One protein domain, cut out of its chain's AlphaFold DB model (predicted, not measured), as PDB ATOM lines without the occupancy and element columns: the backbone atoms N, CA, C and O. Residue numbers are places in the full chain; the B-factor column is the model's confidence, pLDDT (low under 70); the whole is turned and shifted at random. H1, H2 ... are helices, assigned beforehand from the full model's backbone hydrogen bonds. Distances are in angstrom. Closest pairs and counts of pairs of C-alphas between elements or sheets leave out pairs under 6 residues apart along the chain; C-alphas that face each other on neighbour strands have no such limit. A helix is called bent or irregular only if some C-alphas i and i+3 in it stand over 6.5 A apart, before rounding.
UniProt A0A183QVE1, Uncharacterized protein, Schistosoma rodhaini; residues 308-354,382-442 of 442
ATOM      1  N   ASP A 308      50.661 -23.659  23.380       90.00
ATOM      2  CA  ASP A 308      49.336 -24.212  23.063       90.00
ATOM      3  C   ASP A 308      48.249 -23.708  24.031       90.00
ATOM      4  O   ASP A 308      47.208 -23.218  23.589       90.00
ATOM      5  N   LYS A 309      48.478 -23.774  25.355       90.12
ATOM      6  CA  LYS A 309      47.527 -23.258  26.366       90.12
ATOM      7  C   LYS A 309      47.257 -21.760  26.182       90.12
ATOM      8  O   LYS A 309      46.149 -21.292  26.445       90.12
ATOM      9  N   GLN A 310      48.255 -21.009  25.728       90.12
ATOM     10  CA  GLN A 310      48.133 -19.571  25.539       90.12
ATOM     11  C   GLN A 310      47.492 -19.200  24.189       90.12
ATOM     12  O   GLN A 310      46.785 -18.197  24.121       90.12
ATOM     13  N   GLU A 311      47.651 -20.017  23.141       89.44
ATOM     14  CA  GLU A 311      46.832 -19.915  21.922       89.44
ATOM     15  C   GLU A 311      45.362 -20.252  22.232       89.44
ATOM     16  O   GLU A 311      44.474 -19.472  21.895       89.44
ATOM     17  N   GLN A 312      45.097 -21.320  22.996       91.31
ATOM     18  CA  GLN A 312      43.743 -21.689  23.445       91.31
ATOM     19  C   GLN A 312      43.039 -20.576  24.239       91.31
ATOM     20  O   GLN A 312      41.837 -20.384  24.069       91.31
ATOM     21  N   ARG A 313      43.763 -19.814  25.071       92.00
ATOM     22  CA  ARG A 313      43.216 -18.647  25.793       92.00
ATOM     23  C   ARG A 313      42.973 -17.431  24.885       92.00
ATOM     24  O   ARG A 313      42.131 -16.595  25.199       92.00
ATOM     25  N   MET A 314      43.714 -17.308  23.786       93.06
ATOM     26  CA  MET A 314      43.626 -16.180  22.853       93.06
ATOM     27  C   MET A 314      42.520 -16.367  21.806       93.06
ATOM     28  O   MET A 314      41.855 -15.395  21.461       93.06
ATOM     29  N   ASN A 315      42.302 -17.596  21.328       93.94
ATOM     30  CA  ASN A 315      41.326 -17.910  20.278       93.94
ATOM     31  C   ASN A 315      39.901 -17.386  20.558       93.94
ATOM     32  O   ASN A 315      39.449 -16.568  19.765       93.94
ATOM     33  N   PRO A 316      39.229 -17.692  21.691       95.94
ATOM     34  CA  PRO A 316      37.862 -17.216  21.926       95.94
ATOM     35  C   PRO A 316      37.753 -15.685  22.032       95.94
ATOM     36  O   PRO A 316      36.675 -15.135  21.834       95.94
ATOM     37  N   LEU A 317      38.854 -14.978  22.319       95.94
ATOM     38  CA  LEU A 317      38.884 -13.513  22.284       95.94
ATOM     39  C   LEU A 317      38.966 -12.984  20.843       95.94
ATOM     40  O   LEU A 317      38.342 -11.970  20.538       95.94
ATOM     41  N   LEU A 318      39.715 -13.662  19.963       95.75
ATOM     42  CA  LEU A 318      39.771 -13.355  18.528       95.75
ATOM     43  C   LEU A 318      38.440 -13.670  17.836       95.75
ATOM     44  O   LEU A 318      37.984 -12.862  17.032       95.75
ATOM     45  N   ASP A 319      37.816 -14.796  18.184       96.00
ATOM     46  CA  ASP A 319      36.519 -15.213  17.648       96.00
ATOM     47  C   ASP A 319      35.428 -14.200  18.047       96.00
ATOM     48  O   ASP A 319      34.744 -13.658  17.179       96.00
ATOM     49  N   ALA A 320      35.352 -13.830  19.335       97.19
ATOM     50  CA  ALA A 320      34.429 -12.800  19.823       97.19
ATOM     51  C   ALA A 320      34.701 -11.406  19.221       97.19
ATOM     52  O   ALA A 320      33.762 -10.665  18.936       97.19
ATOM     53  N   LEU A 321      35.969 -11.031  18.988       96.56
ATOM     54  CA  LEU A 321      36.291  -9.788  18.276       96.56
ATOM     55  C   LEU A 321      35.803  -9.845  16.819       96.56
ATOM     56  O   LEU A 321      35.242  -8.867  16.332       96.56
ATOM     57  N   GLY A 322      35.974 -10.981  16.138       96.12
ATOM     58  CA  GLY A 322      35.456 -11.203  14.786       96.12
ATOM     59  C   GLY A 322      33.929 -11.114  14.712       96.12
ATOM     60  O   GLY A 322      33.399 -10.520  13.773       96.12
ATOM     61  N   GLU A 323      33.222 -11.630  15.718       96.81
ATOM     62  CA  GLU A 323      31.763 -11.525  15.839       96.81
ATOM     63  C   GLU A 323      31.307 -10.076  16.093       96.81
ATOM     64  O   GLU A 323      30.456  -9.566  15.362       96.81
ATOM     65  N   ALA A 324      31.938  -9.362  17.032       96.56
ATOM     66  CA  ALA A 324      31.644  -7.951  17.316       96.56
ATOM     67  C   ALA A 324      31.923  -7.022  16.114       96.56
ATOM     68  O   ALA A 324      31.152  -6.094  15.836       96.56
ATOM     69  N   ILE A 325      32.989  -7.292  15.348       95.81
ATOM     70  CA  ILE A 325      33.249  -6.615  14.067       95.81
ATOM     71  C   ILE A 325      32.143  -6.965  13.067       95.81
ATOM     72  O   ILE A 325      31.533  -6.063  12.503       95.81
ATOM     73  N   SER A 326      31.831  -8.250  12.877       95.38
ATOM     74  CA  SER A 326      30.815  -8.706  11.911       95.38
ATOM     75  C   SER A 326      29.420  -8.139  12.196       95.38
ATOM     76  O   SER A 326      28.697  -7.805  11.261       95.38
ATOM     77  N   SER A 327      29.069  -7.973  13.473       95.19
ATOM     78  CA  SER A 327      27.821  -7.352  13.936       95.19
ATOM     79  C   SER A 327      27.772  -5.840  13.663       95.19
ATOM     80  O   SER A 327      26.752  -5.309  13.224       95.19
ATOM     81  N   SER A 328      28.890  -5.132  13.857       94.12
ATOM     82  CA  SER A 328      28.962  -3.669  13.692       94.12
ATOM     83  C   SER A 328      29.320  -3.193  12.275       94.12
ATOM     84  O   SER A 328      29.116  -2.022  11.948       94.12
ATOM     85  N   MET A 329      29.812  -4.079  11.405       93.81
ATOM     86  CA  MET A 329      30.236  -3.743  10.042       93.81
ATOM     87  C   MET A 329      29.090  -3.317   9.088       93.81
ATOM     88  O   MET A 329      29.315  -2.370   8.330       93.81
ATOM     89  N   PRO A 330      27.879  -3.923   9.084       94.75
ATOM     90  CA  PRO A 330      26.809  -3.574   8.141       94.75
ATOM     91  C   PRO A 330      26.395  -2.087   8.116       94.75
ATOM     92  O   PRO A 330      26.455  -1.505   7.031       94.75
ATOM     93  N   PRO A 331      26.067  -1.411   9.242       92.94
ATOM     94  CA  PRO A 331      25.704   0.013   9.206       92.94
ATOM     95  C   PRO A 331      26.876   0.920   8.792       92.94
ATOM     96  O   PRO A 331      26.673   1.972   8.189       92.94
ATOM     97  N   ILE A 332      28.122   0.505   9.054       93.19
ATOM     98  CA  ILE A 332      29.324   1.233   8.617       93.19
ATOM     99  C   ILE A 332      29.518   1.093   7.090       93.19
ATOM    100  O   ILE A 332      29.885   2.066   6.427       93.19
ATOM    101  N   ILE A 333      29.233  -0.083   6.512       93.31
ATOM    102  CA  ILE A 333      29.211  -0.293   5.051       93.31
ATOM    103  C   ILE A 333      28.100   0.540   4.402       93.31
ATOM    104  O   ILE A 333      28.333   1.157   3.361       93.31
ATOM    105  N   GLU A 334      26.913   0.580   5.007       94.00
ATOM    106  CA  GLU A 334      25.777   1.359   4.508       94.00
ATOM    107  C   GLU A 334      26.086   2.867   4.505       94.00
ATOM    108  O   GLU A 334      25.914   3.520   3.475       94.00
ATOM    109  N   SER A 335      26.640   3.402   5.603       90.88
ATOM    110  CA  SER A 335      27.115   4.794   5.679       90.88
ATOM    111  C   SER A 335      28.087   5.113   4.543       90.88
ATOM    112  O   SER A 335      27.826   6.014   3.756       90.88
ATOM    113  N   TYR A 336      29.147   4.315   4.377       91.56
ATOM    114  CA  TYR A 336      30.133   4.517   3.309       91.56
ATOM    115  C   TYR A 336      29.537   4.397   1.893       91.56
ATOM    116  O   TYR A 336      30.037   5.010   0.945       91.56
ATOM    117  N   THR A 337      28.472   3.610   1.723       93.69
ATOM    118  CA  THR A 337      27.770   3.477   0.436       93.69
ATOM    119  C   THR A 337      26.996   4.755   0.112       93.69
ATOM    120  O   THR A 337      27.162   5.298  -0.981       93.69
ATOM    121  N   ARG A 338      26.280   5.310   1.095       91.56
ATOM    122  CA  ARG A 338      25.621   6.622   1.012       91.56
ATOM    123  C   ARG A 338      26.626   7.759   0.780       91.56
ATOM    124  O   ARG A 338      26.428   8.578  -0.112       91.56
ATOM    125  N   ASP A 339      27.757   7.759   1.490       88.62
ATOM    126  CA  ASP A 339      28.839   8.743   1.307       88.62
ATOM    127  C   ASP A 339      29.405   8.707  -0.129       88.62
ATOM    128  O   ASP A 339      29.768   9.734  -0.708       88.62
ATOM    129  N   LYS A 340      29.467   7.513  -0.733       92.44
ATOM    130  CA  LYS A 340      29.896   7.300  -2.123       92.44
ATOM    131  C   LYS A 340      28.853   7.787  -3.133       92.44
ATOM    132  O   LYS A 340      29.243   8.304  -4.179       92.44
ATOM    133  N   GLU A 341      27.566   7.642  -2.843       93.88
ATOM    134  CA  GLU A 341      26.475   8.161  -3.678       93.88
ATOM    135  C   GLU A 341      26.460   9.696  -3.666       93.88
ATOM    136  O   GLU A 341      26.577  10.306  -4.730       93.88
ATOM    137  N   VAL A 342      26.501  10.314  -2.481       91.38
ATOM    138  CA  VAL A 342      26.632  11.775  -2.315       91.38
ATOM    139  C   VAL A 342      27.904  12.304  -2.990       91.38
ATOM    140  O   VAL A 342      27.878  13.346  -3.646       91.38
ATOM    141  N   HIS A 343      29.027  11.582  -2.911       90.62
ATOM    142  CA  HIS A 343      30.235  11.941  -3.660       90.62
ATOM    143  C   HIS A 343      30.010  11.917  -5.182       90.62
ATOM    144  O   HIS A 343      30.431  12.847  -5.870       90.62
ATOM    145  N   LEU A 344      29.336  10.898  -5.727       91.94
ATOM    146  CA  LEU A 344      29.023  10.835  -7.161       91.94
ATOM    147  C   LEU A 344      28.093  11.976  -7.600       91.94
ATOM    148  O   LEU A 344      28.232  12.469  -8.719       91.94
ATOM    149  N   GLU A 345      27.186  12.432  -6.738       91.75
ATOM    150  CA  GLU A 345      26.342  13.605  -6.990       91.75
ATOM    151  C   GLU A 345      27.143  14.911  -6.959       91.75
ATOM    152  O   GLU A 345      27.053  15.689  -7.909       91.75
ATOM    153  N   ARG A 346      28.023  15.104  -5.964       87.94
ATOM    154  CA  ARG A 346      28.969  16.237  -5.926       87.94
ATOM    155  C   ARG A 346      29.864  16.278  -7.173       87.94
ATOM    156  O   ARG A 346      30.101  17.351  -7.718       87.94
ATOM    157  N   ILE A 347      30.315  15.122  -7.677       89.75
ATOM    158  CA  ILE A 347      31.065  15.034  -8.942       89.75
ATOM    159  C   ILE A 347      30.217  15.459 -10.152       89.75
ATOM    160  O   ILE A 347      30.740  16.168 -11.011       89.75
ATOM    161  N   LYS A 348      28.936  15.070 -10.230       90.94
ATOM    162  CA  LYS A 348      28.035  15.506 -11.318       90.94
ATOM    163  C   LYS A 348      27.778  17.013 -11.268       90.94
ATOM    164  O   LYS A 348      27.882  17.664 -12.301       90.94
ATOM    165  N   ALA A 349      27.479  17.566 -10.091       87.69
ATOM    166  CA  ALA A 349      27.239  18.999  -9.913       87.69
ATOM    167  C   ALA A 349      28.455  19.824 -10.370       87.69
ATOM    168  O   ALA A 349      28.333  20.664 -11.258       87.69
ATOM    169  N   TRP A 350      29.642  19.462  -9.871       88.19
ATOM    170  CA  TRP A 350      30.923  20.050 -10.271       88.19
ATOM    171  C   TRP A 350      31.200  19.925 -11.783       88.19
ATOM    172  O   TRP A 350      31.790  20.823 -12.379       88.19
ATOM    173  N   GLN A 351      30.774  18.839 -12.443       88.12
ATOM    174  CA  GLN A 351      30.896  18.694 -13.902       88.12
ATOM    175  C   GLN A 351      29.954  19.630 -14.674       88.12
ATOM    176  O   GLN A 351      30.380  20.218 -15.670       88.12
ATOM    177  N   THR A 352      28.702  19.764 -14.228       86.06
ATOM    178  CA  THR A 352      27.698  20.653 -14.833       86.06
ATOM    179  C   THR A 352      28.124  22.115 -14.728       86.06
ATOM    180  O   THR A 352      28.207  22.794 -15.748       86.06
ATOM    181  N   GLU A 353      28.493  22.560 -13.527       80.88
ATOM    182  CA  GLU A 353      28.994  23.909 -13.240       80.88
ATOM    183  C   GLU A 353      30.190  24.269 -14.142       80.88
ATOM    184  O   GLU A 353      30.130  25.218 -14.921       80.88
ATOM    185  N   ASN A 354      31.233  23.429 -14.156       77.69
ATOM    186  CA  ASN A 354      32.430  23.639 -14.982       77.69
ATOM    187  C   ASN A 354      32.188  23.555 -16.502       77.69
ATOM    188  O   ASN A 354      33.088  23.897 -17.278       77.69
ATOM    189  N   PRO A 382      35.907  17.433  -6.092       84.62
ATOM    190  CA  PRO A 382      35.635  16.707  -4.851       84.62
ATOM    191  C   PRO A 382      36.414  15.387  -4.722       84.62
ATOM    192  O   PRO A 382      36.502  14.596  -5.667       84.62
ATOM    193  N   GLY A 383      36.960  15.129  -3.531       85.00
ATOM    194  CA  GLY A 383      37.681  13.894  -3.207       85.00
ATOM    195  C   GLY A 383      36.746  12.723  -2.856       85.00
ATOM    196  O   GLY A 383      35.653  12.958  -2.338       85.00
ATOM    197  N   PRO A 384      37.139  11.462  -3.127       87.38
ATOM    198  CA  PRO A 384      36.326  10.286  -2.810       87.38
ATOM    199  C   PRO A 384      36.301   9.976  -1.300       87.38
ATOM    200  O   PRO A 384      37.302  10.211  -0.611       87.38
ATOM    201  N   PRO A 385      35.204   9.389  -0.780       88.81
ATOM    202  CA  PRO A 385      35.117   8.969   0.615       88.81
ATOM    203  C   PRO A 385      36.108   7.840   0.919       88.81
ATOM    204  O   PRO A 385      36.475   7.038   0.056       88.81
ATOM    205  N   LYS A 386      36.542   7.767   2.178       87.75
ATOM    206  CA  LYS A 386      37.548   6.808   2.655       87.75
ATOM    207  C   LYS A 386      36.864   5.708   3.467       87.75
ATOM    208  O   LYS A 386      36.054   6.006   4.339       87.75
ATOM    209  N   LYS A 387      37.236   4.443   3.243       88.44
ATOM    210  CA  LYS A 387      36.876   3.345   4.155       88.44
ATOM    211  C   LYS A 387      37.527   3.594   5.517       88.44
ATOM    212  O   LYS A 387      38.754   3.622   5.611       88.44
ATOM    213  N   ILE A 388      36.722   3.774   6.561       86.00
ATOM    214  CA  ILE A 388      37.185   3.974   7.941       86.00
ATOM    215  C   ILE A 388      36.313   3.126   8.867       86.00
ATOM    216  O   ILE A 388      35.110   3.352   8.973       86.00
ATOM    217  N   TYR A 389      36.916   2.158   9.558       88.81
ATOM    218  CA  TYR A 389      36.219   1.395  10.592       88.81
ATOM    219  C   TYR A 389      36.057   2.237  11.870       88.81
ATOM    220  O   TYR A 389      37.050   2.627  12.493       88.81
ATOM    221  N   ARG A 390      34.809   2.519  12.267       87.06
ATOM    222  CA  ARG A 390      34.484   3.237  13.511       87.06
ATOM    223  C   ARG A 390      34.485   2.256  14.690       87.06
ATOM    224  O   ARG A 390      33.623   1.394  14.794       87.06
ATOM    225  N   TRP A 391      35.457   2.396  15.590       86.88
ATOM    226  CA  TRP A 391      35.650   1.495  16.730       86.88
ATOM    227  C   TRP A 391      34.603   1.699  17.834       86.88
ATOM    228  O   TRP A 391      34.711   2.660  18.607       86.88
ATOM    229  N   ASN A 392      33.652   0.767  17.955       90.06
ATOM    230  CA  ASN A 392      32.725   0.686  19.089       90.06
ATOM    231  C   ASN A 392      33.443   0.258  20.394       90.06
ATOM    232  O   ASN A 392      34.598  -0.176  20.379       90.06
ATOM    233  N   THR A 393      32.770   0.403  21.539       93.56
ATOM    234  CA  THR A 393      33.339   0.106  22.870       93.56
ATOM    235  C   THR A 393      33.713  -1.368  23.040       93.56
ATOM    236  O   THR A 393      34.751  -1.682  23.616       93.56
ATOM    237  N   GLU A 394      32.896  -2.272  22.502       94.50
ATOM    238  CA  GLU A 394      33.083  -3.723  22.583       94.50
ATOM    239  C   GLU A 394      34.352  -4.188  21.854       94.50
ATOM    240  O   GLU A 394      35.203  -4.841  22.458       94.50
ATOM    241  N   CYS A 395      34.544  -3.774  20.597       93.94
ATOM    242  CA  CYS A 395      35.739  -4.102  19.819       93.94
ATOM    243  C   CYS A 395      37.016  -3.566  20.475       93.94
ATOM    244  O   CYS A 395      38.042  -4.241  20.425       93.94
ATOM    245  N   ARG A 396      36.964  -2.386  21.116       93.00
ATOM    246  CA  ARG A 396      38.094  -1.856  21.903       93.00
ATOM    247  C   ARG A 396      38.398  -2.768  23.090       93.00
ATOM    248  O   ARG A 396      39.504  -3.282  23.180       93.00
ATOM    249  N   GLN A 397      37.404  -3.065  23.933       94.81
ATOM    250  CA  GLN A 397      37.591  -3.935  25.100       94.81
ATOM    251  C   GLN A 397      38.075  -5.346  24.732       94.81
ATOM    252  O   GLN A 397      38.874  -5.930  25.463       94.81
ATOM    253  N   LEU A 398      37.592  -5.918  23.626       95.56
ATOM    254  CA  LEU A 398      38.048  -7.218  23.129       95.56
ATOM    255  C   LEU A 398      39.484  -7.137  22.596       95.56
ATOM    256  O   LEU A 398      40.307  -7.981  22.948       95.56
ATOM    257  N   PHE A 399      39.824  -6.089  21.838       94.50
ATOM    258  CA  PHE A 399      41.193  -5.820  21.396       94.50
ATOM    259  C   PHE A 399      42.160  -5.648  22.578       94.50
ATOM    260  O   PHE A 399      43.200  -6.305  22.605       94.50
ATOM    261  N   ASP A 400      41.801  -4.866  23.597       93.44
ATOM    262  CA  ASP A 400      42.606  -4.698  24.812       93.44
ATOM    263  C   ASP A 400      42.789  -6.025  25.562       93.44
ATOM    264  O   ASP A 400      43.913  -6.373  25.923       93.44
ATOM    265  N   LYS A 401      41.728  -6.833  25.716       94.88
ATOM    266  CA  LYS A 401      41.820  -8.190  26.292       94.88
ATOM    267  C   LYS A 401      42.770  -9.091  25.491       94.88
ATOM    268  O   LYS A 401      43.527  -9.854  26.093       94.88
ATOM    269  N   ILE A 402      42.779  -8.994  24.158       94.81
ATOM    270  CA  ILE A 402      43.712  -9.731  23.290       94.81
ATOM    271  C   ILE A 402      45.156  -9.243  23.490       94.81
ATOM    272  O   ILE A 402      46.057 -10.072  23.648       94.81
ATOM    273  N   ILE A 403      45.399  -7.928  23.515       93.50
ATOM    274  CA  ILE A 403      46.739  -7.349  23.714       93.50
ATOM    275  C   ILE A 403      47.280  -7.677  25.113       93.50
ATOM    276  O   ILE A 403      48.425  -8.120  25.223       93.50
ATOM    277  N   LEU A 404      46.455  -7.570  26.161       92.19
ATOM    278  CA  LEU A 404      46.766  -8.008  27.527       92.19
ATOM    279  C   LEU A 404      47.125  -9.499  27.572       92.19
ATOM    280  O   LEU A 404      48.201  -9.858  28.052       92.19
ATOM    281  N   CYS A 405      46.277 -10.361  27.002       93.00
ATOM    282  CA  CYS A 405      46.528 -11.800  26.906       93.00
ATOM    283  C   CYS A 405      47.857 -12.091  26.184       93.00
ATOM    284  O   CYS A 405      48.630 -12.946  26.618       93.00
ATOM    285  N   ARG A 406      48.182 -11.335  25.126       92.19
ATOM    286  CA  ARG A 406      49.427 -11.498  24.361       92.19
ATOM    287  C   ARG A 406      50.669 -10.948  25.083       92.19
ATOM    288  O   ARG A 406      51.752 -11.519  24.942       92.19
ATOM    289  N   LEU A 407      50.533  -9.898  25.891       91.62
ATOM    290  CA  LEU A 407      51.585  -9.402  26.789       91.62
ATOM    291  C   LEU A 407      51.850 -10.369  27.952       91.62
ATOM    292  O   LEU A 407      53.003 -10.567  28.344       91.62
ATOM    293  N   GLU A 408      50.809 -11.024  28.461       90.69
ATOM    294  CA  GLU A 408      50.933 -12.118  29.422       90.69
ATOM    295  C   GLU A 408      51.698 -13.302  28.800       90.69
ATOM    296  O   GLU A 408      52.648 -13.795  29.413       90.69
ATOM    297  N   SER A 409      51.401 -13.673  27.542       90.25
ATOM    298  CA  SER A 409      52.172 -14.677  26.782       90.25
ATOM    299  C   SER A 409      53.664 -14.352  26.745       90.25
ATOM    300  O   SER A 409      54.496 -15.220  27.004       90.25
ATOM    301  N   TYR A 410      54.002 -13.101  26.419       90.50
ATOM    302  CA  TYR A 410      55.381 -12.634  26.273       90.50
ATOM    303  C   TYR A 410      56.187 -12.813  27.567       90.50
ATOM    304  O   TYR A 410      57.303 -13.341  27.536       90.50
ATOM    305  N   LYS A 411      55.583 -12.440  28.706       89.06
ATOM    306  CA  LYS A 411      56.159 -12.602  30.050       89.06
ATOM    307  C   LYS A 411      56.279 -14.087  30.433       89.06
ATOM    308  O   LYS A 411      57.366 -14.539  30.782       89.06
ATOM    309  N   LEU A 412      55.196 -14.862  30.320       85.75
ATOM    310  CA  LEU A 412      55.138 -16.270  30.754       85.75
ATOM    311  C   LEU A 412      56.045 -17.215  29.948       85.75
ATOM    312  O   LEU A 412      56.545 -18.204  30.491       85.75
ATOM    313  N   LEU A 413      56.254 -16.923  28.662       86.00
ATOM    314  CA  LEU A 413      57.118 -17.698  27.766       86.00
ATOM    315  C   LEU A 413      58.577 -17.199  27.752       86.00
ATOM    316  O   LEU A 413      59.408 -17.809  27.080       86.00
ATOM    317  N   ASN A 414      58.892 -16.127  28.495       86.75
ATOM    318  CA  ASN A 414      60.210 -15.482  28.574       86.75
ATOM    319  C   ASN A 414      60.822 -15.207  27.184       86.75
ATOM    320  O   ASN A 414      61.916 -15.671  26.841       86.75
ATOM    321  N   ILE A 415      60.055 -14.513  26.340       88.38
ATOM    322  CA  ILE A 415      60.401 -14.308  24.931       88.38
ATOM    323  C   ILE A 415      61.464 -13.213  24.801       88.38
ATOM    324  O   ILE A 415      61.326 -12.119  25.337       88.38
ATOM    325  N   LYS A 416      62.528 -13.506  24.047       88.75
ATOM    326  CA  LYS A 416      63.602 -12.550  23.750       88.75
ATOM    327  C   LYS A 416      63.181 -11.569  22.650       88.75
ATOM    328  O   LYS A 416      62.615 -11.993  21.642       88.75
ATOM    329  N   GLY A 417      63.553 -10.300  22.805       89.31
ATOM    330  CA  GLY A 417      63.339  -9.236  21.821       89.31
ATOM    331  C   GLY A 417      62.676  -8.014  22.451       89.31
ATOM    332  O   GLY A 417      62.863  -7.748  23.637       89.31
ATOM    333  N   SER A 418      61.895  -7.287  21.653       91.44
ATOM    334  CA  SER A 418      60.953  -6.277  22.145       91.44
ATOM    335  C   SER A 418      59.543  -6.865  22.225       91.44
ATOM    336  O   SER A 418      59.101  -7.550  21.298       91.44
ATOM    337  N   ALA A 419      58.802  -6.533  23.286       88.44
ATOM    338  CA  ALA A 419      57.377  -6.848  23.390       88.44
ATOM    339  C   ALA A 419      56.579  -6.251  22.216       88.44
ATOM    340  O   ALA A 419      55.655  -6.881  21.706       88.44
ATOM    341  N   GLU A 420      56.990  -5.078  21.725       88.94
ATOM    342  CA  GLU A 420      56.392  -4.408  20.567       88.94
ATOM    343  C   GLU A 420      56.506  -5.262  19.292       88.94
ATOM    344  O   GLU A 420      55.544  -5.428  18.543       88.94
ATOM    345  N   GLU A 421      57.672  -5.870  19.063       89.88
ATOM    346  CA  GLU A 421      57.919  -6.731  17.905       89.88
ATOM    347  C   GLU A 421      57.180  -8.073  18.024       89.88
ATOM    348  O   GLU A 421      56.658  -8.585  17.034       89.88
ATOM    349  N   TYR A 422      57.067  -8.624  19.238       89.81
ATOM    350  CA  TYR A 422      56.254  -9.816  19.484       89.81
ATOM    351  C   TYR A 422      54.757  -9.564  19.238       89.81
ATOM    352  O   TYR A 422      54.079 -10.425  18.671       89.81
ATOM    353  N   LEU A 423      54.252  -8.384  19.609       90.56
ATOM    354  CA  LEU A 423      52.864  -7.983  19.372       90.56
ATOM    355  C   LEU A 423      52.583  -7.668  17.895       90.56
ATOM    356  O   LEU A 423      51.544  -8.089  17.390       90.56
ATOM    357  N   ARG A 424      53.520  -7.048  17.156       89.25
ATOM    358  CA  ARG A 424      53.386  -6.847  15.693       89.25
ATOM    359  C   ARG A 424      53.091  -8.146  14.937       89.25
ATOM    360  O   ARG A 424      52.346  -8.123  13.961       89.25
ATOM    361  N   ARG A 425      53.614  -9.289  15.400       89.44
ATOM    362  CA  ARG A 425      53.369 -10.619  14.797       89.44
ATOM    363  C   ARG A 425      51.906 -11.081  14.900       89.44
ATOM    364  O   ARG A 425      51.537 -12.030  14.219       89.44
ATOM    365  N   LEU A 426      51.080 -10.428  15.722       90.94
ATOM    366  CA  LEU A 426      49.638 -10.677  15.824       90.94
ATOM    367  C   LEU A 426      48.815  -9.856  14.814       90.94
ATOM    368  O   LEU A 426      47.722 -10.276  14.438       90.94
ATOM    369  N   PHE A 427      49.325  -8.710  14.344       90.06
ATOM    370  CA  PHE A 427      48.577  -7.811  13.457       90.06
ATOM    371  C   PHE A 427      48.103  -8.469  12.147       90.06
ATOM    372  O   PHE A 427      46.948  -8.244  11.795       90.06
ATOM    373  N   PRO A 428      48.880  -9.331  11.451       90.81
ATOM    374  CA  PRO A 428      48.385 -10.025  10.258       90.81
ATOM    375  C   PRO A 428      47.165 -10.918  10.525       90.81
ATOM    376  O   PRO A 428      46.318 -11.045   9.648       90.81
ATOM    377  N   THR A 429      47.061 -11.506  11.723       91.50
ATOM    378  CA  THR A 429      45.909 -12.320  12.147       91.50
ATOM    379  C   THR A 429      44.712 -11.443  12.503       91.50
ATOM    380  O   THR A 429      43.597 -11.745  12.101       91.50
ATOM    381  N   LEU A 430      44.937 -10.338  13.222       92.06
ATOM    382  CA  LEU A 430      43.876  -9.393  13.586       92.06
ATOM    383  C   LEU A 430      43.255  -8.730  12.353       92.06
ATOM    384  O   LEU A 430      42.042  -8.618  12.264       92.06
ATOM    385  N   ILE A 431      44.069  -8.308  11.385       90.94
ATOM    386  CA  ILE A 431      43.594  -7.563  10.209       90.94
ATOM    387  C   ILE A 431      42.668  -8.419   9.321       90.94
ATOM    388  O   ILE A 431      41.786  -7.864   8.676       90.94
ATOM    389  N   GLN A 432      42.788  -9.753   9.367       92.00
ATOM    390  CA  GLN A 432      41.881 -10.693   8.687       92.00
ATOM    391  C   GLN A 432      40.450 -10.713   9.262       92.00
ATOM    392  O   GLN A 432      39.569 -11.296   8.638       92.00
ATOM    393  N   LEU A 433      40.202 -10.082  10.417       92.88
ATOM    394  CA  LEU A 433      38.859  -9.939  10.995       92.88
ATOM    395  C   LEU A 433      38.031  -8.820  10.331       92.88
ATOM    396  O   LEU A 433      36.827  -8.741  10.557       92.88
ATOM    397  N   TRP A 434      38.651  -7.955   9.519       93.56
ATOM    398  CA  TRP A 434      37.975  -6.874   8.792       93.56
ATOM    399  C   TRP A 434      37.907  -7.159   7.284       93.56
ATOM    400  O   TRP A 434      38.839  -7.747   6.737       93.56
ATOM    401  N   PRO A 435      36.868  -6.681   6.565       91.25
ATOM    402  CA  PRO A 435      36.819  -6.815   5.113       91.25
ATOM    403  C   PRO A 435      37.889  -5.949   4.424       91.25
ATOM    404  O   PRO A 435      38.349  -4.936   4.965       91.25
ATOM    405  N   ASP A 436      38.241  -6.300   3.185       88.12
ATOM    406  CA  ASP A 436      39.375  -5.699   2.475       88.12
ATOM    407  C   ASP A 436      39.340  -4.163   2.421       88.12
ATOM    408  O   ASP A 436      38.365  -3.529   1.994       88.12
ATOM    409  N   GLY A 437      40.453  -3.553   2.829       85.56
ATOM    410  CA  GLY A 437      40.667  -2.106   2.799       85.56
ATOM    411  C   GLY A 437      39.962  -1.306   3.899       85.56
ATOM    412  O   GLY A 437      40.096  -0.086   3.895       85.56
ATOM    413  N   TRP A 438      39.242  -1.938   4.836       89.06
ATOM    414  CA  TRP A 438      38.709  -1.250   6.026       89.06
ATOM    415  C   TRP A 438      39.764  -1.057   7.116       89.06
ATOM    416  O   TRP A 438      39.806  -0.011   7.763       89.06
ATOM    417  N   ILE A 439      40.669  -2.030   7.266       87.94
ATOM    418  CA  ILE A 439      41.926  -1.879   7.998       87.94
ATOM    419  C   ILE A 439      43.071  -2.391   7.121       87.94
ATOM    420  O   ILE A 439      43.001  -3.459   6.526       87.94
ATOM    421  N   THR A 440      44.145  -1.607   7.039       73.88
ATOM    422  CA  THR A 440      45.366  -1.945   6.296       73.88
ATOM    423  C   THR A 440      46.464  -2.491   7.202       73.88
ATOM    424  O   THR A 440      46.695  -1.952   8.290       73.88
ATOM    425  N   ASN A 441      47.197  -3.497   6.724       60.69
ATOM    426  CA  ASN A 441      48.556  -3.775   7.197       60.69
ATOM    427  C   ASN A 441      49.546  -2.816   6.499       60.69
ATOM    428  O   ASN A 441      49.168  -2.181   5.511       60.69
ATOM    429  N   ALA A 442      50.771  -2.688   7.012       44.94
ATOM    430  CA  ALA A 442      51.850  -1.909   6.389       44.94
ATOM    431  C   ALA A 442      53.090  -2.787   6.192       44.94
ATOM    432  O   ALA A 442      53.427  -3.502   7.163       44.94
TER     433      ALA A 442
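What this domain is: This is residues 308 to 354 and 382 to 442 of the 442 residues of an uncharacterized protein of Schistosoma rodhaini (UniProt A0A183QVE1). Look first for one long helix, H1, bent near residues 328 and 329 into two arms that together make the longest axis; H2 packs side by side with the first arm, H1a, in the opposite direction. On the inner side of the bend, the chain turns back from the end of H2 through two short helices, H3 and H4, while the second arm, H1b, touches no helix and has the unnamed stretch from residue 382 running beside part of it. You have 108 printed residues with four named helices, H1, H2, H3 and H4 in that order, and no named strand; the class is all helix. The whole is only just loose, close to extended, with a radius of gyration of the C-alphas of 19.1 A and spans of 65 by 28 by 19 A.

Where its parts are: Find C-alpha 308 at (49.336, -24.212, 23.063), where H1, residues 308 to 354, begins. By its hydrogen bonds it was assigned as one helix, but it is bent: C-alphas 327 and 330 are 7.0 A apart. Its arm H1a, residues 308 to 327, is 28.8 A long and irregular, with C-alphas 313 and 316 6.8 A apart. Its arm H1b, residues 330 to 354, runs 36.1 A to C-alpha 354 at (32.430, 23.639, -14.982). H2, residues 393 to 412, is 28.4 A long; H3 is residues 419 to 424, 8.7 A. H4, residues 427 to 431, is 6.0 A long and ends at C-alpha 431 at (43.594, -7.563, 10.209).

How they stand to each other: Start at the bend, where H1a and H1b stand at a steep tilt of 49 degrees. H1a touches H2 at a shallow tilt of 14 degrees, opposite ways; their closest C-alphas, of Leu 321 and Leu 398, are 5.8 A apart. Next, H2 touches H3 with its residues 403 to 410 alone, at a steep tilt of 52 degrees, opposite ways; the closest C-alphas, of Tyr 410 and Ala 419, are 6.8 A apart. H3 and H4 meet only through their link. H4 and H1a are close but not clearly touching, the closest C-alphas, of Leu 318 and Leu 430, being 7.5 A apart. H1b is apart from H2, H3 and H4. In H1b, H2, H3 and H4 every O i to N i+4 pair is within hydrogen-bond range; in H1a 14 of 16 are.

The domain as a whole: The C-alphas of Glu 353 and Asn 414, the two farthest apart, are 65.4 A apart. Residues 355 to 381 are cut out, in the link from H1 to H2, and C-alphas 354 and 382 are 12.7 A apart across the cut. The link from H2 to H3 is short and that from H3 to H4 is tight. The mean pLDDT of the printed part is 90.2; look for values under 70 at residues 441 to 442, where the chain ends.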